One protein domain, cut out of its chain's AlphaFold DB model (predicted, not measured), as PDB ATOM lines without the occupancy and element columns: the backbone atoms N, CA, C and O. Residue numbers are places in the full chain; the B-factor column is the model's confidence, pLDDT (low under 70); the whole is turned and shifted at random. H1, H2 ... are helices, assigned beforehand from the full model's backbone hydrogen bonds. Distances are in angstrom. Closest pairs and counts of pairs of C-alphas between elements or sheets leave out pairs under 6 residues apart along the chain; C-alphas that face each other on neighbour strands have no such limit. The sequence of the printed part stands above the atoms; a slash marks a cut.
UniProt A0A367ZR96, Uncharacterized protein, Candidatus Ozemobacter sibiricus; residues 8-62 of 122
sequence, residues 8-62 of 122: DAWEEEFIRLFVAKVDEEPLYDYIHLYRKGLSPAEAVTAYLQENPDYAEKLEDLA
ATOM      1  N   ASP A   8     -20.833  53.738 -28.640       83.44
ATOM      2  CA  ASP A   8     -22.255  53.389 -28.659       83.44
ATOM      3  C   ASP A   8     -22.839  53.472 -30.082       83.44
ATOM      4  O   ASP A   8     -23.456  52.532 -30.573       83.44
ATOM      5  N   ALA A   9     -22.560  54.562 -30.807       87.12
ATOM      6  CA  ALA A   9     -23.051  54.747 -32.177       87.12
ATOM      7  C   ALA A   9     -22.424  53.751 -33.169       87.12
ATOM      8  O   ALA A   9     -23.031  53.389 -34.179       87.12
ATOM      9  N   TRP A  10     -21.182  53.341 -32.915       89.38
ATOM     10  CA  TRP A  10     -20.494  52.326 -33.702       89.38
ATOM     11  C   TRP A  10     -21.062  50.931 -33.428       89.38
ATOM     12  O   TRP A  10     -21.241  50.161 -34.370       89.38
ATOM     13  N   GLU A  11     -21.361  50.627 -32.164       87.44
ATOM     14  CA  GLU A  11     -21.941  49.359 -31.721       87.44
ATOM     15  C   GLU A  11     -23.354  49.163 -32.272       87.44
ATOM     16  O   GLU A  11     -23.617  48.131 -32.886       87.44
ATOM     17  N   GLU A  12     -24.232  50.165 -32.162       88.44
ATOM     18  CA  GLU A  12     -25.586  50.098 -32.733       88.44
ATOM     19  C   GLU A  12     -25.554  49.796 -34.238       88.44
ATOM     20  O   GLU A  12     -26.300  48.954 -34.741       88.44
ATOM     21  N   GLU A  13     -24.655  50.458 -34.969       88.88
ATOM     22  CA  GLU A  13     -24.487  50.260 -36.407       88.88
ATOM     23  C   GLU A  13     -23.892  48.879 -36.729       88.88
ATOM     24  O   GLU A  13     -24.316  48.216 -37.676       88.88
ATOM     25  N   PHE A  14     -22.938  48.407 -35.923       89.50
ATOM     26  CA  PHE A  14     -22.351  47.077 -36.058       89.50
ATOM     27  C   PHE A  14     -23.393  45.978 -35.832       89.50
ATOM     28  O   PHE A  14     -23.535  45.107 -36.690       89.50
ATOM     29  N   ILE A  15     -24.153  46.038 -34.732       87.44
ATOM     30  CA  ILE A  15     -25.207  45.067 -34.415       87.44
ATOM     31  C   ILE A  15     -26.270  45.093 -35.508       87.44
ATOM     32  O   ILE A  15     -26.634  44.041 -36.024       87.44
ATOM     33  N   ARG A  16     -26.716  46.279 -35.941       89.25
ATOM     34  CA  ARG A  16     -27.698  46.411 -37.025       89.25
ATOM     35  C   ARG A  16     -27.230  45.728 -38.308       89.25
ATOM     36  O   ARG A  16     -28.004  45.008 -38.931       89.25
ATOM     37  N   LEU A  17     -25.977  45.952 -38.710       88.38
ATOM     38  CA  LEU A  17     -25.395  45.340 -39.908       88.38
ATOM     39  C   LEU A  17     -25.159  43.834 -39.745       88.38
ATOM     40  O   LEU A  17     -25.296  43.094 -40.717       88.38
ATOM     41  N   PHE A  18     -24.797  43.385 -38.543       86.12
ATOM     42  CA  PHE A  18     -24.585  41.976 -38.234       86.12
ATOM     43  C   PHE A  18     -25.909  41.204 -38.254       86.12
ATOM     44  O   PHE A  18     -26.031  40.239 -39.005       86.12
ATOM     45  N   VAL A  19     -26.927  41.691 -37.539       85.19
ATOM     46  CA  VAL A  19     -28.282  41.120 -37.521       85.19
ATOM     47  C   VAL A  19     -28.888  41.133 -38.921       85.19
ATOM     48  O   VAL A  19     -29.429  40.131 -39.356       85.19
ATOM     49  N   ALA A  20     -28.719  42.204 -39.702       84.12
ATOM     50  CA  ALA A  20     -29.209  42.225 -41.084       84.12
ATOM     51  C   ALA A  20     -28.556  41.167 -41.998       84.12
ATOM     52  O   ALA A  20     -29.088  40.879 -43.069       84.12
ATOM     53  N   LYS A  21     -27.389  40.631 -41.621       80.62
ATOM     54  CA  LYS A  21     -26.607  39.694 -42.437       80.62
ATOM     55  C   LYS A  21     -26.681  38.248 -41.949       80.62
ATOM     56  O   LYS A  21     -26.570  37.343 -42.766       80.62
ATOM     57  N   VAL A  22     -26.809  38.046 -40.641       77.25
ATOM     58  CA  VAL A  22     -26.781  36.731 -39.979       77.25
ATOM     59  C   VAL A  22     -28.139  36.394 -39.347       77.25
ATOM     60  O   VAL A  22     -28.348  35.259 -38.944       77.25
ATOM     61  N   ASP A  23     -29.064  37.358 -39.275       75.81
ATOM     62  CA  ASP A  23     -30.363  37.272 -38.580       75.81
ATOM     63  C   ASP A  23     -30.243  36.921 -37.082       75.81
ATOM     64  O   ASP A  23     -31.207  36.554 -36.418       75.81
ATOM     65  N   GLU A  24     -29.045  37.080 -36.516       74.19
ATOM     66  CA  GLU A  24     -28.728  36.805 -35.117       74.19
ATOM     67  C   GLU A  24     -27.905  37.940 -34.511       74.19
ATOM     68  O   GLU A  24     -27.230  38.694 -35.215       74.19
ATOM     69  N   GLU A  25     -27.936  38.046 -33.184       78.94
ATOM     70  CA  GLU A  25     -27.079  38.962 -32.439       78.94
ATOM     71  C   GLU A  25     -25.641  38.412 -32.323       78.94
ATOM     72  O   GLU A  25     -25.429  37.194 -32.238       78.94
ATOM     73  N   PRO A  26     -24.623  39.292 -32.317       80.94
ATOM     74  CA  PRO A  26     -23.235  38.881 -32.118       80.94
ATOM     75  C   PRO A  26     -23.044  38.273 -30.715       80.94
ATOM     76  O   PRO A  26     -23.301  38.922 -29.705       80.94
ATOM     77  N   LEU A  27     -22.579  37.021 -30.648       80.38
ATOM     78  CA  LEU A  27     -22.406  36.233 -29.414       80.38
ATOM     79  C   LEU A  27     -21.063  36.496 -28.725       80.38
ATOM     80  O   LEU A  27     -20.954  36.407 -27.503       80.38
ATOM     81  N   TYR A  28     -20.027  36.777 -29.509       80.94
ATOM     82  CA  TYR A  28     -18.669  37.055 -29.045       80.94
ATOM     83  C   TYR A  28     -18.380  38.555 -28.988       80.94
ATOM     84  O   TYR A  28     -18.954  39.332 -29.753       80.94
ATOM     85  N   ASP A  29     -17.435  38.939 -28.129       83.81
ATOM     86  CA  ASP A  29     -16.973  40.321 -27.991       83.81
ATOM     87  C   ASP A  29     -16.411  40.860 -29.316       83.81
ATOM     88  O   ASP A  29     -15.687  40.167 -30.032       83.81
ATOM     89  N   TYR A  30     -16.762  42.103 -29.637       83.56
ATOM     90  CA  TYR A  30     -16.374  42.804 -30.865       83.56
ATOM     91  C   TYR A  30     -15.705  44.160 -30.578       83.56
ATOM     92  O   TYR A  30     -15.353  44.897 -31.505       83.56
ATOM     93  N   ILE A  31     -15.459  44.499 -29.306       85.69
ATOM     94  CA  ILE A  31     -14.851  45.777 -28.898       85.69
ATOM     95  C   ILE A  31     -13.408  45.878 -29.412       85.69
ATOM     96  O   ILE A  31     -12.900  46.971 -29.702       85.69
ATOM     97  N   HIS A  32     -12.718  44.746 -29.588       86.50
ATOM     98  CA  HIS A  32     -11.386  44.722 -30.194       86.50
ATOM     99  C   HIS A  32     -11.392  45.214 -31.649       86.50
ATOM    100  O   HIS A  32     -10.395  45.793 -32.084       86.50
ATOM    101  N   LEU A  33     -12.497  45.062 -32.386       86.94
ATOM    102  CA  LEU A  33     -12.644  45.554 -33.761       86.94
ATOM    103  C   LEU A  33     -12.790  47.078 -33.802       86.94
ATOM    104  O   LEU A  33     -12.134  47.739 -34.611       86.94
ATOM    105  N   TYR A  34     -13.547  47.643 -32.860       84.06
ATOM    106  CA  TYR A  34     -13.612  49.090 -32.655       84.06
ATOM    107  C   TYR A  34     -12.239  49.665 -32.273       84.06
ATOM    108  O   TYR A  34     -11.784  50.660 -32.839       84.06
ATOM    109  N   ARG A  35     -11.506  48.990 -31.373       84.62
ATOM    110  CA  ARG A  35     -10.138  49.385 -30.984       84.62
ATOM    111  C   ARG A  35      -9.134  49.324 -32.136       84.62
ATOM    112  O   ARG A  35      -8.221  50.150 -32.171       84.62
ATOM    113  N   LYS A  36      -9.309  48.395 -33.085       85.06
ATOM    114  CA  LYS A  36      -8.542  48.342 -34.345       85.06
ATOM    115  C   LYS A  36      -8.854  49.532 -35.272       85.06
ATOM    116  O   LYS A  36      -8.109  49.767 -36.218       85.06
ATOM    117  N   GLY A  37      -9.899  50.312 -34.981       84.19
ATOM    118  CA  GLY A  37     -10.312  51.472 -35.770       84.19
ATOM    119  C   GLY A  37     -11.051  51.096 -37.051       84.19
ATOM    120  O   GLY A  37     -11.037  51.884 -37.993       84.19
ATOM    121  N   LEU A  38     -11.651  49.902 -37.093       85.38
ATOM    122  CA  LEU A  38     -12.440  49.431 -38.230       85.38
ATOM    123  C   LEU A  38     -13.788  50.155 -38.284       85.38
ATOM    124  O   LEU A  38     -14.379  50.468 -37.248       85.38
ATOM    125  N   SER A  39     -14.305  50.392 -39.488       86.44
ATOM    126  CA  SER A  39     -15.689  50.848 -39.666       86.44
ATOM    127  C   SER A  39     -16.669  49.718 -39.302       86.44
ATOM    128  O   SER A  39     -16.299  48.555 -39.462       86.44
ATOM    129  N   PRO A  40     -17.922  49.994 -38.890       85.00
ATOM    130  CA  PRO A  40     -18.888  48.949 -38.512       85.00
ATOM    131  C   PRO A  40     -19.049  47.845 -39.571       85.00
ATOM    132  O   PRO A  40     -18.999  46.660 -39.260       85.00
ATOM    133  N   ALA A  41     -19.122  48.216 -40.854       82.81
ATOM    134  CA  ALA A  41     -19.211  47.261 -41.965       82.81
ATOM    135  C   ALA A  41     -17.944  46.397 -42.151       82.81
ATOM    136  O   ALA A  41     -18.026  45.206 -42.469       82.81
ATOM    137  N   GLU A  42     -16.762  46.982 -41.942       86.69
ATOM    138  CA  GLU A  42     -15.487  46.256 -42.002       86.69
ATOM    139  C   GLU A  42     -15.352  45.314 -40.806       86.69
ATOM    140  O   GLU A  42     -14.902  44.179 -40.952       86.69
ATOM    141  N   ALA A  43     -15.806  45.763 -39.636       87.69
ATOM    142  CA  ALA A  43     -15.837  44.975 -38.422       87.69
ATOM    143  C   ALA A  43     -16.767  43.769 -38.550       87.69
ATOM    144  O   ALA A  43     -16.345  42.688 -38.177       87.69
ATOM    145  N   VAL A  44     -17.960  43.887 -39.143       86.25
ATOM    146  CA  VAL A  44     -18.836  42.719 -39.388       86.25
ATOM    147  C   VAL A  44     -18.124  41.667 -40.240       86.25
ATOM    148  O   VAL A  44     -18.156  40.480 -39.932       86.25
ATOM    149  N   THR A  45     -17.420  42.095 -41.289       84.88
ATOM    150  CA  THR A  45     -16.643  41.175 -42.135       84.88
ATOM    151  C   THR A  45     -15.501  40.519 -41.361       84.88
ATOM    152  O   THR A  45     -15.334  39.305 -41.434       84.88
ATOM    153  N   ALA A  46     -14.737  41.303 -40.598       85.88
ATOM    154  CA  ALA A  46     -13.642  40.793 -39.778       85.88
ATOM    155  C   ALA A  46     -14.141  39.851 -38.671       85.88
ATOM    156  O   ALA A  46     -13.530  38.818 -38.426       85.88
ATOM    157  N   TYR A  47     -15.281  40.165 -38.060       85.50
ATOM    158  CA  TYR A  47     -15.921  39.366 -37.025       85.50
ATOM    159  C   TYR A  47     -16.362  38.001 -37.554       85.50
ATOM    160  O   TYR A  47     -16.108  36.985 -36.915       85.50
ATOM    161  N   LEU A  48     -16.956  37.959 -38.749       81.25
ATOM    162  CA  LEU A  48     -17.325  36.706 -39.415       81.25
ATOM    163  C   LEU A  48     -16.102  35.881 -39.841       81.25
ATOM    164  O   LEU A  48     -16.147  34.658 -39.820       81.25
ATOM    165  N   GLN A  49     -14.994  36.534 -40.201       80.69
ATOM    166  CA  GLN A  49     -13.732  35.846 -40.496       80.69
ATOM    167  C   GLN A  49     -13.054  35.284 -39.239       80.69
ATOM    168  O   GLN A  49     -12.464  34.208 -39.298       80.69
ATOM    169  N   GLU A  50     -13.114  36.006 -38.116       80.94
ATOM    170  CA  GLU A  50     -12.563  35.560 -36.830       80.94
ATOM    171  C   GLU A  50     -13.416  34.442 -36.198       80.94
ATOM    172  O   GLU A  50     -12.882  33.633 -35.440       80.94
ATOM    173  N   ASN A  51     -14.706  34.349 -36.550       77.44
ATOM    174  CA  ASN A  51     -15.660  33.385 -36.002       77.44
ATOM    175  C   ASN A  51     -16.281  32.510 -37.111       77.44
ATOM    176  O   ASN A  51     -17.416  32.756 -37.528       77.44
ATOM    177  N   PRO A  52     -15.577  31.457 -37.570       70.38
ATOM    178  CA  PRO A  52     -16.078  30.547 -38.604       70.38
ATOM    179  C   PRO A  52     -17.326  29.755 -38.178       70.38
ATOM    180  O   PRO A  52     -17.978  29.168 -39.031       70.38
ATOM    181  N   ASP A  53     -17.695  29.771 -36.895       71.75
ATOM    182  CA  ASP A  53     -18.944  29.185 -36.381       71.75
ATOM    183  C   ASP A  53     -20.187  29.818 -37.042       71.75
ATOM    184  O   ASP A  53     -21.168  29.144 -37.345       71.75
ATOM    185  N   TYR A  54     -20.105  31.111 -37.384       68.31
ATOM    186  CA  TYR A  54     -21.138  31.791 -38.165       68.31
ATOM    187  C   TYR A  54     -21.069  31.489 -39.664       68.31
ATOM    188  O   TYR A  54     -22.033  31.765 -40.371       68.31
ATOM    189  N   ALA A  55     -19.954  30.951 -40.171       62.88
ATOM    190  CA  ALA A  55     -19.800  30.649 -41.591       62.88
ATOM    191  C   ALA A  55     -20.701  29.481 -42.012       62.88
ATOM    192  O   ALA A  55     -21.377  29.591 -43.030       62.88
ATOM    193  N   GLU A  56     -20.804  28.430 -41.190       56.03
ATOM    194  CA  GLU A  56     -21.711  27.309 -41.484       56.03
ATOM    195  C   GLU A  56     -23.189  27.732 -41.428       56.03
ATOM    196  O   GLU A  56     -24.000  27.237 -42.204       56.03
ATOM    197  N   LYS A  57     -23.552  28.708 -40.581       58.53
ATOM    198  CA  LYS A  57     -24.908  29.291 -40.579       58.53
ATOM    199  C   LYS A  57     -25.159  30.262 -41.731       58.53
ATOM    200  O   LYS A  57     -26.272  30.326 -42.237       58.53
ATOM    201  N   LEU A  58     -24.141  31.002 -42.165       57.56
ATOM    202  CA  LEU A  58     -24.218  31.833 -43.368       57.56
ATOM    203  C   LEU A  58     -24.412  30.989 -44.627       57.56
ATOM    204  O   LEU A  58     -25.042  31.476 -45.554       57.56
ATOM    205  N   GLU A  59     -23.915  29.751 -44.667       55.81
ATOM    206  CA  GLU A  59     -24.213  28.799 -45.747       55.81
ATOM    207  C   GLU A  59     -25.670  28.302 -45.724       55.81
ATOM    208  O   GLU A  59     -26.196  27.964 -46.780       55.81
ATOM    209  N   ASP A  60     -26.335  28.304 -44.564       51.34
ATOM    210  CA  ASP A  60     -27.753  27.928 -44.425       51.34
ATOM    211  C   ASP A  60     -28.700  29.115 -44.715       51.34
ATOM    212  O   ASP A  60     -29.746  28.943 -45.341       51.34
ATOM    213  N   LEU A  61     -28.306  30.341 -44.328       51.53
ATOM    214  CA  LEU A  61     -29.026  31.589 -44.642       51.53
ATOM    215  C   LEU A  61     -28.783  32.097 -46.064       51.53
ATOM    216  O   LEU A  61     -29.645  32.770 -46.636       51.53
ATOM    217  N   ALA A  62     -27.614  31.815 -46.639       51.09
ATOM    218  CA  ALA A  62     -27.413  31.944 -48.067       51.09
ATOM    219  C   ALA A  62     -28.235  30.838 -48.725       51.09
ATOM    220  O   ALA A  62     -27.716  29.769 -49.041       51.09
TER     221      ALA A  62
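AT A GLANCE: This is residues 8 to 62 of the 122 residues of an uncharacterized protein of Candidatus Ozemobacter sibiricus (UniProt A0A367ZR96). A long helix, H1, has a second helix, H3, packed on it; H3 starts beside the middle of H1 and slants away from it. The short H2 packs on H3, and H4 sits at one end of the elongated body, meeting H1 with residue 22 alone. The printed part has 55 residues with four named helices, in the order H1, H2, H3, H4, and no named strand; its class is all helix. It is compact, with a radius of gyration of the C-alphas of 10.5 A, and spans 30 by 18 by 16 A.

HOW THE PARTS SIT: H1, residues 8 to 22, touches H3, residues 40 to 50, at a steep tilt of 56 degrees, the same way; their closest C-alphas, those of Phe 14 and Pro 40, are 4.6 A apart. H2, residues 31 to 35, touches H3, with the C-alphas of Leu 33 and Ala 43 closest at 5.7 A. H1 and H2 are close but not clearly touching, with the C-alphas of Trp 10 and Tyr 34 closest at 7.7 A. H4, residues 53 to 61, touches H1 at Val 22 alone, whose C-alpha is 6.5 A from that of Leu 58. H2 and H4 are apart. Every O i to N i+4 pair is within hydrogen-bond range in H1, H2 and H3, and 4 of 5 in H4.

IN THESE COORDINATES: H1 begins at C-alpha 8 (-22.255, 53.389, -28.659) and is 20.6 A long. H2 is 6.3 A, H3 14.9 A and H4 13.3 A long. H4 ends at C-alpha 61 (-29.026, 31.589, -44.642).

THE WHOLE: The C-alphas farthest apart, those of Arg 35 and Asp 60, are 30.8 A apart. The printed part has no cut, and no link is long. Residues 54 to 62 have pLDDT under 70.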